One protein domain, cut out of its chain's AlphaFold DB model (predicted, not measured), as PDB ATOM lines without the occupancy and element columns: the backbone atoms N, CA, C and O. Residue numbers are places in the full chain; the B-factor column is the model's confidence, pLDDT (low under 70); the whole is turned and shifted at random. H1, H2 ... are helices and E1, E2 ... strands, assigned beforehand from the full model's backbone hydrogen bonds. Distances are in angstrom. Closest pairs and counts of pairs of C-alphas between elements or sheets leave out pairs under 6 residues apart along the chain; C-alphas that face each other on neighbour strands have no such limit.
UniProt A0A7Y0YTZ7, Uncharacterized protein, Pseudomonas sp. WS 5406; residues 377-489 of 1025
ATOM      1  N   ASN A 377     -11.015 -47.113  14.591       47.38
ATOM      2  CA  ASN A 377     -11.546 -48.374  14.030       47.38
ATOM      3  C   ASN A 377     -12.994 -48.676  14.500       47.38
ATOM      4  O   ASN A 377     -13.421 -49.824  14.577       47.38
ATOM      5  N   GLY A 378     -13.756 -47.657  14.904       56.09
ATOM      6  CA  GLY A 378     -15.138 -47.810  15.342       56.09
ATOM      7  C   GLY A 378     -16.079 -47.370  14.232       56.09
ATOM      8  O   GLY A 378     -16.167 -46.168  13.970       56.09
ATOM      9  N   ALA A 379     -16.825 -48.309  13.645       59.12
ATOM     10  CA  ALA A 379     -17.738 -48.044  12.532       59.12
ATOM     11  C   ALA A 379     -18.688 -46.854  12.799       59.12
ATOM     12  O   ALA A 379     -18.860 -45.981  11.953       59.12
ATOM     13  N   GLU A 380     -19.220 -46.740  14.019       62.88
ATOM     14  CA  GLU A 380     -20.121 -45.653  14.433       62.88
ATOM     15  C   GLU A 380     -19.462 -44.261  14.433       62.88
ATOM     16  O   GLU A 380     -20.110 -43.251  14.162       62.88
ATOM     17  N   ARG A 381     -18.160 -44.172  14.723       56.81
ATOM     18  CA  ARG A 381     -17.445 -42.886  14.715       56.81
ATOM     19  C   ARG A 381     -17.104 -42.450  13.301       56.81
ATOM     20  O   ARG A 381     -17.252 -41.271  12.993       56.81
ATOM     21  N   VAL A 382     -16.715 -43.399  12.452       63.50
ATOM     22  CA  VAL A 382     -16.508 -43.165  11.020       63.50
ATOM     23  C   VAL A 382     -17.822 -42.705  10.375       63.50
ATOM     24  O   VAL A 382     -17.840 -41.689   9.683       63.50
ATOM     25  N   ARG A 383     -18.950 -43.351  10.707       71.56
ATOM     26  CA  ARG A 383     -20.302 -42.931  10.296       71.56
ATOM     27  C   ARG A 383     -20.604 -41.479  10.683       71.56
ATOM     28  O   ARG A 383     -20.969 -40.682   9.824       71.56
ATOM     29  N   ARG A 384     -20.379 -41.101  11.948       67.88
ATOM     30  CA  ARG A 384     -20.578 -39.716  12.425       67.88
ATOM     31  C   ARG A 384     -19.633 -38.709  11.775       67.88
ATOM     32  O   ARG A 384     -20.027 -37.570  11.545       67.88
ATOM     33  N   ALA A 385     -18.388 -39.093  11.493       66.69
ATOM     34  CA  ALA A 385     -17.445 -38.229  10.787       66.69
ATOM     35  C   ALA A 385     -17.967 -37.899   9.382       66.69
ATOM     36  O   ALA A 385     -17.984 -36.734   8.995       66.69
ATOM     37  N   PHE A 386     -18.490 -38.892   8.663       75.19
ATOM     38  CA  PHE A 386     -19.129 -38.670   7.369       75.19
ATOM     39  C   PHE A 386     -20.400 -37.822   7.434       75.19
ATOM     40  O   PHE A 386     -20.567 -36.938   6.595       75.19
ATOM     41  N   GLU A 387     -21.271 -38.046   8.424       76.44
ATOM     42  CA  GLU A 387     -22.456 -37.200   8.643       76.44
ATOM     43  C   GLU A 387     -22.056 -35.729   8.793       76.44
ATOM     44  O   GLU A 387     -22.651 -34.853   8.170       76.44
ATOM     45  N   ARG A 388     -20.991 -35.459   9.554       70.44
ATOM     46  CA  ARG A 388     -20.479 -34.101   9.763       70.44
ATOM     47  C   ARG A 388     -19.833 -33.509   8.516       70.44
ATOM     48  O   ARG A 388     -20.062 -32.338   8.231       70.44
ATOM     49  N   LEU A 389     -19.076 -34.299   7.754       74.56
ATOM     50  CA  LEU A 389     -18.470 -33.835   6.502       74.56
ATOM     51  C   LEU A 389     -19.510 -33.441   5.454       74.56
ATOM     52  O   LEU A 389     -19.312 -32.454   4.750       74.56
ATOM     53  N   ARG A 390     -20.642 -34.153   5.392       77.44
ATOM     54  CA  ARG A 390     -21.738 -33.848   4.462       77.44
ATOM     55  C   ARG A 390     -22.356 -32.460   4.689       77.44
ATOM     56  O   ARG A 390     -22.955 -31.914   3.769       77.44
ATOM     57  N   HIS A 391     -22.218 -31.885   5.885       78.88
ATOM     58  CA  HIS A 391     -22.707 -30.536   6.192       78.88
ATOM     59  C   HIS A 391     -21.785 -29.413   5.700       78.88
ATOM     60  O   HIS A 391     -22.185 -28.251   5.730       78.88
ATOM     61  N   ILE A 392     -20.573 -29.736   5.247       77.44
ATOM     62  CA  ILE A 392     -19.653 -28.763   4.660       77.44
ATOM     63  C   ILE A 392     -19.983 -28.635   3.181       77.44
ATOM     64  O   ILE A 392     -19.886 -29.622   2.451       77.44
ATOM     65  N   ASP A 393     -20.319 -27.429   2.729       81.50
ATOM     66  CA  ASP A 393     -20.433 -27.142   1.301       81.50
ATOM     67  C   ASP A 393     -19.027 -26.969   0.696       81.50
ATOM     68  O   ASP A 393     -18.339 -25.993   1.014       81.50
ATOM     69  N   PRO A 394     -18.565 -27.874  -0.191       83.44
ATOM     70  CA  PRO A 394     -17.244 -27.743  -0.785       83.44
ATOM     71  C   PRO A 394     -17.106 -26.480  -1.648       83.44
ATOM     72  O   PRO A 394     -15.994 -26.004  -1.846       83.44
ATOM     73  N   ARG A 395     -18.210 -25.897  -2.142       79.94
ATOM     74  CA  ARG A 395     -18.183 -24.695  -2.998       79.94
ATOM     75  C   ARG A 395     -17.772 -23.428  -2.254       79.94
ATOM     76  O   ARG A 395     -17.370 -22.461  -2.890       79.94
ATOM     77  N   THR A 396     -17.884 -23.426  -0.928       76.38
ATOM     78  CA  THR A 396     -17.530 -22.275  -0.085       76.38
ATOM     79  C   THR A 396     -16.089 -22.320   0.426       76.38
ATOM     80  O   THR A 396     -15.668 -21.413   1.138       76.38
ATOM     81  N   LEU A 397     -15.343 -23.382   0.105       75.19
ATOM     82  CA  LEU A 397     -13.979 -23.606   0.576       75.19
ATOM     83  C   LEU A 397     -12.944 -23.034  -0.400       75.19
ATOM     84  O   LEU A 397     -13.129 -23.078  -1.617       75.19
ATOM     85  N   ASP A 398     -11.829 -22.537   0.134       73.12
ATOM     86  CA  ASP A 398     -10.670 -22.155  -0.674       73.12
ATOM     87  C   ASP A 398      -9.885 -23.384  -1.182       73.12
ATOM     88  O   ASP A 398     -10.183 -24.538  -0.859       73.12
ATOM     89  N   SER A 399      -8.869 -23.155  -2.019       68.56
ATOM     90  CA  SER A 399      -8.091 -24.228  -2.651       68.56
ATOM     91  C   SER A 399      -7.322 -25.106  -1.655       68.56
ATOM     92  O   SER A 399      -7.157 -26.304  -1.909       68.56
ATOM     93  N   ALA A 400      -6.879 -24.543  -0.527       64.88
ATOM     94  CA  ALA A 400      -6.190 -25.276   0.528       64.88
ATOM     95  C   ALA A 400      -7.179 -26.161   1.303       64.88
ATOM     96  O   ALA A 400      -6.984 -27.373   1.395       64.88
ATOM     97  N   ALA A 401      -8.311 -25.600   1.732       65.50
ATOM     98  CA  ALA A 401      -9.367 -26.325   2.426       65.50
ATOM     99  C   ALA A 401     -10.019 -27.412   1.550       65.50
ATOM    100  O   ALA A 401     -10.381 -28.477   2.048       65.50
ATOM    101  N   LEU A 402     -10.121 -27.199   0.233       71.12
ATOM    102  CA  LEU A 402     -10.556 -28.224  -0.724       71.12
ATOM    103  C   LEU A 402      -9.583 -29.409  -0.797       71.12
ATOM    104  O   LEU A 402     -10.018 -30.561  -0.892       71.12
ATOM    105  N   ARG A 403      -8.270 -29.147  -0.778       67.94
ATOM    106  CA  ARG A 403      -7.238 -30.194  -0.746       67.94
ATOM    107  C   ARG A 403      -7.318 -30.987   0.555       67.94
ATOM    108  O   ARG A 403      -7.316 -32.217   0.495       67.94
ATOM    109  N   ASP A 404      -7.472 -30.298   1.676       63.81
ATOM    110  CA  ASP A 404      -7.567 -30.916   2.996       63.81
ATOM    111  C   ASP A 404      -8.837 -31.770   3.134       63.81
ATOM    112  O   ASP A 404      -8.772 -32.923   3.563       63.81
ATOM    113  N   LEU A 405      -9.993 -31.267   2.679       75.06
ATOM    114  CA  LEU A 405     -11.248 -32.026   2.635       75.06
ATOM    115  C   LEU A 405     -11.091 -33.319   1.823       75.06
ATOM    116  O   LEU A 405     -11.563 -34.386   2.223       75.06
ATOM    117  N   ARG A 406     -10.413 -33.227   0.675       76.31
ATOM    118  CA  ARG A 406     -10.155 -34.354  -0.223       76.31
ATOM    119  C   ARG A 406      -9.280 -35.423   0.430       76.31
ATOM    120  O   ARG A 406      -9.527 -36.610   0.233       76.31
ATOM    121  N   GLU A 407      -8.242 -35.009   1.147       72.31
ATOM    122  CA  GLU A 407      -7.325 -35.903   1.856       72.31
ATOM    123  C   GLU A 407      -8.009 -36.562   3.055       72.31
ATOM    124  O   GLU A 407      -7.995 -37.789   3.147       72.31
ATOM    125  N   LEU A 408      -8.722 -35.790   3.883       68.19
ATOM    126  CA  LEU A 408      -9.500 -36.327   5.000       68.19
ATOM    127  C   LEU A 408     -10.534 -37.357   4.532       68.19
ATOM    128  O   LEU A 408     -10.669 -38.426   5.129       68.19
ATOM    129  N   TYR A 409     -11.265 -37.042   3.460       80.50
ATOM    130  CA  TYR A 409     -12.256 -37.951   2.898       80.50
ATOM    131  C   TYR A 409     -11.625 -39.278   2.456       80.50
ATOM    132  O   TYR A 409     -12.166 -40.335   2.761       80.50
ATOM    133  N   ARG A 410     -10.454 -39.247   1.802       77.94
ATOM    134  CA  ARG A 410      -9.718 -40.465   1.410       77.94
ATOM    135  C   ARG A 410      -9.315 -41.301   2.617       77.94
ATOM    136  O   ARG A 410      -9.583 -42.495   2.633       77.94
ATOM    137  N   SER A 411      -8.767 -40.665   3.648       68.69
ATOM    138  CA  SER A 411      -8.380 -41.357   4.879       68.69
ATOM    139  C   SER A 411      -9.570 -42.014   5.590       68.69
ATOM    140  O   SER A 411      -9.437 -43.110   6.126       68.69
ATOM    141  N   LEU A 412     -10.750 -41.383   5.582       72.75
ATOM    142  CA  LEU A 412     -11.975 -41.992   6.116       72.75
ATOM    143  C   LEU A 412     -12.496 -43.133   5.231       72.75
ATOM    144  O   LEU A 412     -13.009 -44.123   5.751       72.75
ATOM    145  N   MET A 413     -12.345 -43.014   3.910       80.38
ATOM    146  CA  MET A 413     -12.717 -44.063   2.960       80.38
ATOM    147  C   MET A 413     -11.859 -45.327   3.119       80.38
ATOM    148  O   MET A 413     -12.394 -46.437   3.125       80.38
ATOM    149  N   ASP A 414     -10.556 -45.181   3.358       73.62
ATOM    150  CA  ASP A 414      -9.667 -46.316   3.648       73.62
ATOM    151  C   ASP A 414     -10.098 -47.078   4.916       73.62
ATOM    152  O   ASP A 414      -9.969 -48.300   5.005       73.62
ATOM    153  N   LEU A 415     -10.675 -46.373   5.896       68.75
ATOM    154  CA  LEU A 415     -11.230 -46.979   7.107       68.75
ATOM    155  C   LEU A 415     -12.585 -47.649   6.860       68.75
ATOM    156  O   LEU A 415     -12.863 -48.682   7.462       68.75
ATOM    157  N   THR A 416     -13.424 -47.129   5.955       71.62
ATOM    158  CA  THR A 416     -14.681 -47.813   5.588       71.62
ATOM    159  C   THR A 416     -14.471 -49.147   4.905       71.62
ATOM    160  O   THR A 416     -15.286 -50.039   5.105       71.62
ATOM    161  N   LEU A 417     -13.380 -49.329   4.158       70.25
ATOM    162  CA  LEU A 417     -13.060 -50.627   3.555       70.25
ATOM    163  C   LEU A 417     -12.809 -51.713   4.614       70.25
ATOM    164  O   LEU A 417     -13.035 -52.886   4.349       70.25
ATOM    165  N   LYS A 418     -12.404 -51.325   5.833       67.69
ATOM    166  CA  LYS A 418     -12.264 -52.232   6.988       67.69
ATOM    167  C   LYS A 418     -13.594 -52.529   7.687       67.69
ATOM    168  O   LYS A 418     -13.667 -53.436   8.508       67.69
ATOM    169  N   HIS A 419     -14.641 -51.759   7.392       66.88
ATOM    170  CA  HIS A 419     -15.948 -51.835   8.035       66.88
ATOM    171  C   HIS A 419     -17.042 -51.997   6.978       66.88
ATOM    172  O   HIS A 419     -17.700 -51.036   6.571       66.88
ATOM    173  N   GLU A 420     -17.278 -53.246   6.574       58.03
ATOM    174  CA  GLU A 420     -18.227 -53.637   5.530       58.03
ATOM    175  C   GLU A 420     -19.709 -53.278   5.801       58.03
ATOM    176  O   GLU A 420     -20.581 -53.721   5.060       58.03
ATOM    177  N   SER A 421     -20.056 -52.484   6.809       61.91
ATOM    178  CA  SER A 421     -21.428 -52.031   7.087       61.91
ATOM    179  C   SER A 421     -21.668 -50.545   6.794       61.91
ATOM    180  O   SER A 421     -22.794 -50.074   6.931       61.91
ATOM    181  N   LEU A 422     -20.642 -49.787   6.388       70.75
ATOM    182  CA  LEU A 422     -20.753 -48.340   6.200       70.75
ATOM    183  C   LEU A 422     -21.074 -47.949   4.751       70.75
ATOM    184  O   LEU A 422     -20.443 -48.433   3.809       70.75
ATOM    185  N   ALA A 423     -22.033 -47.030   4.597       76.06
ATOM    186  CA  ALA A 423     -22.369 -46.353   3.347       76.06
ATOM    187  C   ALA A 423     -21.855 -44.899   3.407       76.06
ATOM    188  O   ALA A 423     -22.504 -44.044   4.018       76.06
ATOM    189  N   PRO A 424     -20.663 -44.609   2.859       82.75
ATOM    190  CA  PRO A 424     -20.088 -43.273   2.909       82.75
ATOM    191  C   PRO A 424     -20.806 -42.316   1.935       82.75
ATOM    192  O   PRO A 424     -21.223 -42.733   0.855       82.75
ATOM    193  N   PRO A 425     -20.924 -41.015   2.266       86.31
ATOM    194  CA  PRO A 425     -21.317 -39.993   1.303       86.31
ATOM    195  C   PRO A 425     -20.271 -39.923   0.190       86.31
ATOM    196  O   PRO A 425     -19.081 -40.093   0.454       86.31
ATOM    197  N   LEU A 426     -20.680 -39.655  -1.049       90.56
ATOM    198  CA  LEU A 426     -19.765 -39.672  -2.189       90.56
ATOM    199  C   LEU A 426     -19.229 -38.267  -2.461       90.56
ATOM    200  O   LEU A 426     -19.974 -37.389  -2.886       90.56
ATOM    201  N   LEU A 427     -17.935 -38.041  -2.217       91.88
ATOM    202  CA  LEU A 427     -17.255 -36.805  -2.611       91.88
ATOM    203  C   LEU A 427     -16.667 -36.976  -4.009       91.88
ATOM    204  O   LEU A 427     -15.779 -37.806  -4.215       91.88
ATOM    205  N   TYR A 428     -17.119 -36.176  -4.968       91.00
ATOM    206  CA  TYR A 428     -16.646 -36.244  -6.345       91.00
ATOM    207  C   TYR A 428     -16.115 -34.899  -6.834       91.00
ATOM    208  O   TYR A 428     -16.405 -33.831  -6.297       91.00
ATOM    209  N   ARG A 429     -15.289 -34.978  -7.868       89.50
ATOM    210  CA  ARG A 429     -14.756 -33.869  -8.645       89.50
ATOM    211  C   ARG A 429     -15.658 -33.661  -9.846       89.50
ATOM    212  O   ARG A 429     -15.954 -34.618 -10.556       89.50
ATOM    213  N   VAL A 430     -16.057 -32.421 -10.086       86.56
ATOM    214  CA  VAL A 430     -16.695 -32.044 -11.349       86.56
ATOM    215  C   VAL A 430     -15.582 -31.749 -12.343       86.56
ATOM    216  O   VAL A 430     -14.771 -30.848 -12.114       86.56
ATOM    217  N   VAL A 431     -15.510 -32.537 -13.408       81.69
ATOM    218  CA  VAL A 431     -14.632 -32.288 -14.551       81.69
ATOM    219  C   VAL A 431     -15.482 -31.595 -15.603       81.69
ATOM    220  O   VAL A 431     -16.477 -32.164 -16.036       81.69
ATOM    221  N   GLY A 432     -15.138 -30.356 -15.941       74.62
ATOM    222  CA  GLY A 432     -15.857 -29.568 -16.941       74.62
ATOM    223  C   GLY A 432     -15.320 -29.753 -18.354       74.62
ATOM    224  O   GLY A 432     -14.514 -30.648 -18.610       74.62
ATOM    225  N   GLU A 433     -15.715 -28.845 -19.246       68.62
ATOM    226  CA  GLU A 433     -15.158 -28.729 -20.595       68.62
ATOM    227  C   GLU A 433     -13.618 -28.634 -20.580       68.62
ATOM    228  O   GLU A 433     -13.014 -27.966 -19.729       68.62
ATOM    229  N   ALA A 434     -12.982 -29.324 -21.533       55.66
ATOM    230  CA  ALA A 434     -11.529 -29.450 -21.686       55.66
ATOM    231  C   ALA A 434     -10.807 -30.142 -20.508       55.66
ATOM    232  O   ALA A 434      -9.643 -29.844 -20.223       55.66
ATOM    233  N   GLY A 435     -11.488 -31.040 -19.786       60.56
ATOM    234  CA  GLY A 435     -10.879 -31.861 -18.731       60.56
ATOM    235  C   GLY A 435     -10.452 -31.094 -17.470       60.56
ATOM    236  O   GLY A 435      -9.793 -31.655 -16.588       60.56
ATOM    237  N   ARG A 436     -10.806 -29.806 -17.340       68.12
ATOM    238  CA  ARG A 436     -10.441 -28.990 -16.172       68.12
ATOM    239  C   ARG A 436     -11.330 -29.327 -14.981       68.12
ATOM    240  O   ARG A 436     -12.555 -29.363 -15.078       68.12
ATOM    241  N   GLN A 437     -10.712 -29.523 -13.817       74.88
ATOM    242  CA  GLN A 437     -11.448 -29.713 -12.570       74.88
ATOM    243  C   GLN A 437     -12.121 -28.390 -12.166       74.88
ATOM    244  O   GLN A 437     -11.437 -27.434 -11.813       74.88
ATOM    245  N   GLN A 438     -13.454 -28.347 -12.190       77.38
ATOM    246  CA  GLN A 438     -14.249 -27.170 -11.821       77.38
ATOM    247  C   GLN A 438     -14.431 -27.033 -10.300       77.38
ATOM    248  O   GLN A 438     -14.591 -25.927  -9.795       77.38
ATOM    249  N   GLY A 439     -14.397 -28.142  -9.553       80.94
ATOM    250  CA  GLY A 439     -14.552 -28.120  -8.096       80.94
ATOM    251  C   GLY A 439     -14.842 -29.491  -7.486       80.94
ATOM    252  O   GLY A 439     -14.783 -30.513  -8.174       80.94
ATOM    253  N   LEU A 440     -15.132 -29.507  -6.182       87.44
ATOM    254  CA  LEU A 440     -15.637 -30.674  -5.452       87.44
ATOM    255  C   LEU A 440     -17.132 -30.510  -5.162       87.44
ATOM    256  O   LEU A 440     -17.620 -29.394  -4.999       87.44
ATOM    257  N   ALA A 441     -17.853 -31.622  -5.074       88.81
ATOM    258  CA  ALA A 441     -19.244 -31.650  -4.648       88.81
ATOM    259  C   ALA A 441     -19.573 -32.977  -3.955       88.81
ATOM    260  O   ALA A 441     -18.970 -34.015  -4.239       88.81
ATOM    261  N   TRP A 442     -20.543 -32.930  -3.044       90.50
ATOM    262  CA  TRP A 442     -21.147 -34.129  -2.472       90.50
ATOM    263  C   TRP A 442     -22.208 -34.690  -3.411       90.50
ATOM    264  O   TRP A 442     -22.927 -33.941  -4.075       90.50
ATOM    265  N   GLY A 443     -22.320 -36.012  -3.437       85.50
ATOM    266  CA  GLY A 443     -23.312 -36.744  -4.208       85.50
ATOM    267  C   GLY A 443     -23.739 -38.037  -3.542       85.50
ATOM    268  O   GLY A 443     -23.376 -38.357  -2.406       85.50
ATOM    269  N   SER A 444     -24.537 -38.771  -4.296       82.81
ATOM    270  CA  SER A 444     -25.184 -40.024  -3.946       82.81
ATOM    271  C   SER A 444     -24.990 -41.051  -5.063       82.81
ATOM    272  O   SER A 444     -24.561 -40.703  -6.161       82.81
ATOM    273  N   ALA A 445     -25.334 -42.313  -4.811       73.44
ATOM    274  CA  ALA A 445     -25.291 -43.363  -5.832       73.44
ATOM    275  C   ALA A 445     -26.111 -43.009  -7.095       73.44
ATOM    276  O   ALA A 445     -25.752 -43.389  -8.203       73.44
ATOM    277  N   GLY A 446     -27.177 -42.208  -6.959       78.56
ATOM    278  CA  GLY A 446     -27.991 -41.749  -8.091       78.56
ATOM    279  C   GLY A 446     -27.322 -40.696  -8.985       78.56
ATOM    280  O   GLY A 446     -27.845 -40.382 -10.052       78.56
ATOM    281  N   ASP A 447     -26.171 -40.145  -8.584       83.00
ATOM    282  CA  ASP A 447     -25.488 -39.073  -9.313       83.00
ATOM    283  C   ASP A 447     -24.641 -39.548 -10.503       83.00
ATOM    284  O   ASP A 447     -24.076 -38.689 -11.188       83.00
ATOM    285  N   ARG A 448     -24.567 -40.868 -10.753       86.06
ATOM    286  CA  ARG A 448     -23.740 -41.514 -11.796       86.06
ATOM    287  C   ARG A 448     -22.269 -41.097 -11.721       86.06
ATOM    288  O   ARG A 448     -21.692 -40.571 -12.673       86.06
ATOM    289  N   ILE A 449     -21.677 -41.263 -10.540       91.12
ATOM    290  CA  ILE A 449     -20.287 -40.882 -10.262       91.12
ATOM    291  C   ILE A 449     -19.357 -41.998 -10.741       91.12
ATOM    292  O   ILE A 449     -19.553 -43.161 -10.400       91.12
ATOM    293  N   TRP A 450     -18.321 -41.639 -11.494       91.69
ATOM    294  CA  TRP A 450     -17.341 -42.575 -12.041       91.69
ATOM    295  C   TRP A 450     -16.193 -42.818 -11.055       91.69
ATOM    296  O   TRP A 450     -15.731 -41.891 -10.386       91.69
ATOM    297  N   HIS A 451     -15.687 -44.049 -10.990       91.19
ATOM    298  CA  HIS A 451     -14.507 -44.432 -10.211       91.19
ATOM    299  C   HIS A 451     -13.312 -44.727 -11.127       91.19
ATOM    300  O   HIS A 451     -13.393 -45.609 -11.971       91.19
ATOM    301  N   ASP A 452     -12.186 -44.046 -10.907       88.88
ATOM    302  CA  ASP A 452     -10.922 -44.261 -11.630       88.88
ATOM    303  C   ASP A 452     -10.229 -45.563 -11.181       88.88
ATOM    304  O   ASP A 452      -9.647 -45.619 -10.092       88.88
ATOM    305  N   SER A 453     -10.267 -46.597 -12.029       80.06
ATOM    306  CA  SER A 453      -9.597 -47.894 -11.823       80.06
ATOM    307  C   SER A 453      -8.067 -47.795 -11.809       80.06
ATOM    308  O   SER A 453      -7.394 -48.633 -11.212       80.06
ATOM    309  N   GLY A 454      -7.496 -46.742 -12.404       75.81
ATOM    310  CA  GLY A 454      -6.056 -46.559 -12.569       75.81
ATOM    311  C   GLY A 454      -5.439 -47.324 -13.742       75.81
ATOM    312  O   GLY A 454      -4.236 -47.182 -13.958       75.81
ATOM    313  N   GLU A 455      -6.230 -48.089 -14.497       71.00
ATOM    314  CA  GLU A 455      -5.757 -48.871 -15.648       71.00
ATOM    315  C   GLU A 455      -5.609 -48.008 -16.908       71.00
ATOM    316  O   GLU A 455      -4.613 -48.109 -17.619       71.00
ATOM    317  N   ASN A 456      -6.556 -47.093 -17.150       72.81
ATOM    318  CA  ASN A 456      -6.601 -46.262 -18.358       72.81
ATOM    319  C   ASN A 456      -6.720 -44.755 -18.046       72.81
ATOM    320  O   ASN A 456      -7.717 -44.119 -18.401       72.81
ATOM    321  N   PRO A 457      -5.702 -44.131 -17.416       70.56
ATOM    322  CA  PRO A 457      -5.761 -42.719 -17.029       70.56
ATOM    323  C   PRO A 457      -5.881 -41.775 -18.235       70.56
ATOM    324  O   PRO A 457      -6.531 -40.742 -18.135       70.56
ATOM    325  N   THR A 458      -5.294 -42.134 -19.383       73.12
ATOM    326  CA  THR A 458      -5.391 -41.354 -20.628       73.12
ATOM    327  C   THR A 458      -6.825 -41.317 -21.159       73.12
ATOM    328  O   THR A 458      -7.308 -40.250 -21.525       73.12
ATOM    329  N   ALA A 459      -7.529 -42.455 -21.140       79.06
ATOM    330  CA  ALA A 459      -8.920 -42.534 -21.579       79.06
ATOM    331  C   ALA A 459      -9.823 -41.660 -20.707       79.06
ATOM    332  O   ALA A 459     -10.675 -40.947 -21.220       79.06
ATOM    333  N   LEU A 460      -9.606 -41.659 -19.390       80.69
ATOM    334  CA  LEU A 460     -10.412 -40.882 -18.450       80.69
ATOM    335  C   LEU A 460     -10.342 -39.368 -18.710       80.69
ATOM    336  O   LEU A 460     -11.339 -38.672 -18.539       80.69
ATOM    337  N   LEU A 461      -9.183 -38.867 -19.152       76.12
ATOM    338  CA  LEU A 461      -8.974 -37.451 -19.480       76.12
ATOM    339  C   LEU A 461      -9.717 -37.000 -20.746       76.12
ATOM    340  O   LEU A 461      -9.882 -35.800 -20.942       76.12
ATOM    341  N   SER A 462     -10.165 -37.935 -21.587       79.19
ATOM    342  CA  SER A 462     -10.890 -37.636 -22.831       79.19
ATOM    343  C   SER A 462     -12.376 -37.309 -22.624       79.19
ATOM    344  O   SER A 462     -13.049 -36.848 -23.546       79.19
ATOM    345  N   PHE A 463     -12.915 -37.572 -21.430       82.31
ATOM    346  CA  PHE A 463     -14.329 -37.378 -21.130       82.31
ATOM    347  C   PHE A 463     -14.573 -36.024 -20.461       82.31
ATOM    348  O   PHE A 463     -14.003 -35.715 -19.413       82.31
ATOM    349  N   ASN A 464     -15.492 -35.253 -21.039       81.75
ATOM    350  CA  ASN A 464     -15.948 -33.978 -20.491       81.75
ATOM    351  C   ASN A 464     -17.241 -34.146 -19.673       81.75
ATOM    352  O   ASN A 464     -17.999 -35.110 -19.834       81.75
ATOM    353  N   ASP A 465     -17.490 -33.191 -18.777       82.31
ATOM    354  CA  ASP A 465     -18.695 -33.105 -17.941       82.31
ATOM    355  C   ASP A 465     -18.949 -34.346 -17.076       82.31
ATOM    356  O   ASP A 465     -20.093 -34.756 -16.843       82.31
ATOM    357  N   ILE A 466     -17.881 -34.995 -16.608       87.50
ATOM    358  CA  ILE A 466     -17.966 -36.188 -15.761       87.50
ATOM    359  C   ILE A 466     -17.834 -35.843 -14.278       87.50
ATOM    360  O   ILE A 466     -17.149 -34.902 -13.870       87.50
ATOM    361  N   LYS A 467     -18.485 -36.658 -13.448       90.75
ATOM    362  CA  LYS A 467     -18.339 -36.627 -11.995       90.75
ATOM    363  C   LYS A 467     -17.369 -37.729 -11.605       90.75
ATOM    364  O   LYS A 467     -17.734 -38.898 -11.646       90.75
ATOM    365  N   LEU A 468     -16.144 -37.370 -11.243       90.06
ATOM    366  CA  LEU A 468     -15.108 -38.339 -10.903       90.06
ATOM    367  C   LEU A 468     -14.941 -38.448  -9.395       90.06
ATOM    368  O   LEU A 468     -14.625 -37.465  -8.727       90.06
ATOM    369  N   TRP A 469     -15.097 -39.639  -8.843       92.00
ATOM    370  CA  TRP A 469     -14.910 -39.857  -7.420       92.00
ATOM    371  C   TRP A 469     -13.483 -39.513  -6.962       92.00
ATOM    372  O   TRP A 469     -12.499 -39.623  -7.695       92.00
ATOM    373  N   VAL A 470     -13.360 -39.026  -5.726       88.69
ATOM    374  CA  VAL A 470     -12.086 -38.531  -5.188       88.69
ATOM    375  C   VAL A 470     -11.080 -39.654  -4.883       88.69
ATOM    376  O   VAL A 470      -9.861 -39.404  -4.918       88.69
ATOM    377  N   VAL A 471     -11.572 -40.854  -4.569       86.44
ATOM    378  CA  VAL A 471     -10.786 -42.071  -4.295       86.44
ATOM    379  C   VAL A 471     -10.568 -42.843  -5.602       86.44
ATOM    380  O   VAL A 471     -11.410 -42.801  -6.496       86.44
ATOM    381  N   ARG A 472      -9.411 -43.503  -5.736       84.31
ATOM    382  CA  ARG A 472      -8.978 -44.210  -6.954       84.31
ATOM    383  C   ARG A 472      -8.552 -45.638  -6.624       84.31
ATOM    384  O   ARG A 472      -8.179 -45.896  -5.482       84.31
ATOM    385  N   LYS A 473      -8.485 -46.498  -7.645       81.44
ATOM    386  CA  LYS A 473      -7.900 -47.851  -7.598       81.44
ATOM    387  C   LYS A 473      -8.563 -48.814  -6.600       81.44
ATOM    388  O   LYS A 473      -7.895 -49.681  -6.043       81.44
ATOM    389  N   LEU A 474      -9.866 -48.679  -6.361       81.75
ATOM    390  CA  LEU A 474     -10.641 -49.726  -5.692       81.75
ATOM    391  C   LEU A 474     -10.987 -50.862  -6.655       81.75
ATOM    392  O   LEU A 474     -11.087 -50.656  -7.864       81.75
ATOM    393  N   SER A 475     -11.229 -52.055  -6.108       81.56
ATOM    394  CA  SER A 475     -11.782 -53.169  -6.878       81.56
ATOM    395  C   SER A 475     -13.174 -52.828  -7.427       81.56
ATOM    396  O   SER A 475     -13.922 -52.052  -6.823       81.56
ATOM    397  N   LYS A 476     -13.538 -53.442  -8.561       84.94
ATOM    398  CA  LYS A 476     -14.861 -53.303  -9.191       84.94
ATOM    399  C   LYS A 476     -15.997 -53.583  -8.211       84.94
ATOM    400  O   LYS A 476     -16.913 -52.780  -8.094       84.94
ATOM    401  N   GLU A 477     -15.881 -54.659  -7.436       83.94
ATOM    402  CA  GLU A 477     -16.856 -55.040  -6.409       83.94
ATOM    403  C   GLU A 477     -17.075 -53.932  -5.364       83.94
ATOM    404  O   GLU A 477     -18.214 -53.545  -5.099       83.94
ATOM    405  N   ASN A 478     -15.994 -53.351  -4.834       83.38
ATOM    406  CA  ASN A 478     -16.082 -52.277  -3.842       83.38
ATOM    407  C   ASN A 478     -16.634 -50.975  -4.437       83.38
ATOM    408  O   ASN A 478     -17.404 -50.285  -3.776       83.38
ATOM    409  N   ALA A 479     -16.277 -50.640  -5.680       84.94
ATOM    410  CA  ALA A 479     -16.829 -49.473  -6.367       84.94
ATOM    411  C   ALA A 479     -18.344 -49.626  -6.606       84.94
ATOM    412  O   ALA A 479     -19.117 -48.752  -6.206       84.94
ATOM    413  N   CYS A 480     -18.778 -50.767  -7.158       84.44
ATOM    414  CA  CYS A 480     -20.192 -51.064  -7.408       84.44
ATOM    415  C   CYS A 480     -21.017 -51.058  -6.118       84.44
ATOM    416  O   CYS A 480     -22.133 -50.543  -6.088       84.44
ATOM    417  N   ARG A 481     -20.452 -51.565  -5.017       84.00
ATOM    418  CA  ARG A 481     -21.089 -51.559  -3.697       84.00
ATOM    419  C   ARG A 481     -21.434 -50.149  -3.196       84.00
ATOM    420  O   ARG A 481     -22.401 -49.983  -2.457       84.00
ATOM    421  N   TYR A 482     -20.666 -49.137  -3.591       84.00
ATOM    422  CA  TYR A 482     -20.947 -47.736  -3.265       84.00
ATOM    423  C   TYR A 482     -21.832 -47.033  -4.308       84.00
ATOM    424  O   TYR A 482     -22.050 -45.827  -4.201       84.00
ATOM    425  N   GLY A 483     -22.359 -47.765  -5.297       85.00
ATOM    426  CA  GLY A 483     -23.151 -47.207  -6.393       85.00
ATOM    427  C   GLY A 483     -22.330 -46.327  -7.337       85.00
ATOM    428  O   GLY A 483     -22.848 -45.343  -7.859       85.00
ATOM    429  N   LEU A 484     -21.035 -46.629  -7.485       89.56
ATOM    430  CA  LEU A 484     -20.134 -45.948  -8.411       89.56
ATOM    431  C   LEU A 484     -20.029 -46.730  -9.716       89.56
ATOM    432  O   LEU A 484     -19.905 -47.955  -9.704       89.56
ATOM    433  N   GLU A 485     -19.953 -46.001 -10.823       90.25
ATOM    434  CA  GLU A 485     -19.676 -46.577 -12.135       90.25
ATOM    435  C   GLU A 485     -18.171 -46.839 -12.247       90.25
ATOM    436  O   GLU A 485     -17.360 -45.907 -12.313       90.25
ATOM    437  N   HIS A 486     -17.766 -48.107 -12.202       89.81
ATOM    438  CA  HIS A 486     -16.357 -48.484 -12.271       89.81
ATOM    439  C   HIS A 486     -15.809 -48.205 -13.675       89.81
ATOM    440  O   HIS A 486     -16.225 -48.856 -14.630       89.81
ATOM    441  N   PHE A 487     -14.896 -47.234 -13.803       87.75
ATOM    442  CA  PHE A 487     -14.380 -46.794 -15.098       87.75
ATOM    443  C   PHE A 487     -13.552 -47.894 -15.765       87.75
ATOM    444  O   PHE A 487     -12.370 -48.093 -15.474       87.75
ATOM    445  N   GLU A 488     -14.212 -48.576 -16.687       82.75
ATOM    446  CA  GLU A 488     -13.691 -49.643 -17.529       82.75
ATOM    447  C   GLU A 488     -14.162 -49.322 -18.956       82.75
ATOM    448  O   GLU A 488     -15.186 -49.835 -19.416       82.75
ATOM    449  N   PRO A 489     -13.526 -48.337 -19.622       76.00
ATOM    450  CA  PRO A 489     -13.976 -47.889 -20.930       76.00
ATOM    451  C   PRO A 489     -13.873 -49.048 -21.922       76.00
ATOM    452  O   PRO A 489     -12.906 -49.812 -21.895       76.00
TER     453      PRO A 489
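What this domain is: This is residues 377 to 489 of the 1025 residues of an uncharacterized protein of Pseudomonas sp. WS 5406 (UniProt A0A7Y0YTZ7). A strongly twisted sheet of five strands has the long helix H2 packed over its E2, E1 and E4 part, and H1 folds back beside H2 off the sheet. The short helix H4 packs on the E3 and E5 end. The 113 printed residues include H1 H2 E1 E2 E3 H3 E4 H4 E5 along the chain, class mixed; the sheet, order E2 E1 E4 E3 E5, is mixed. The whole is compact, radius of gyration of the C-alphas 13.8 A, spanning 40 by 33 by 22 A.

How they stand to each other: E2, residues 437 to 443, and E1, residues 426 to 431, form an antiparallel hairpin, N 428 to O 441 2.9 A. E4, residues 466 to 472, is antiparallel to E1, N 429 to O 468 2.7 A. E3, residues 450 to 452, is parallel to E4, N 450 to O 467 2.8 A, and to E5, residues 485 to 487, N 451 to O 485 2.8 A. H2, residues 399 to 416, is on the sheet at a height of 9.0 A; its closest C-alphas to E4 are Arg 410 and Val 471, 6.0 A. H1, residues 379 to 389, touches residues 412 to 416 of H2 alone, closest C-alphas Val 382 and Leu 412, 6.8 A, as a hairpin, opposite ways at a shallow tilt of 21 degrees. H3, residues 457 to 461, and H4, residues 476 to 481, are on the sheet, heights 9.6 A and 9.0 A. E3, H3, E4 form a strand-helix-strand unit, parallel neighbour strands with a helix between; E4, H4, E5 form a split one, with E3 between its strands; both crossovers are right-handed. Every O i to N i+4 pair in H1, H2, H3 and H4 is within hydrogen-bond range.

Where its parts are: H1 begins at C-alpha 379 (-17.738, -48.044, 12.532) and spans 15.5 A; H2 spans 25.8 A, E2 16.1 A, E1 15.3 A and E4 14.9 A. E5 ends at C-alpha 487 (-14.380, -46.794, -15.098).

The domain as a whole: The C-alphas of Gly 378 and Ala 434 are the two farthest apart, 41.5 A. The printed part has no cut, and no link is long. Mean pLDDT of the printed part is 77.4; 24 residues are under 70, among them 377 to 382 and 433 to 436.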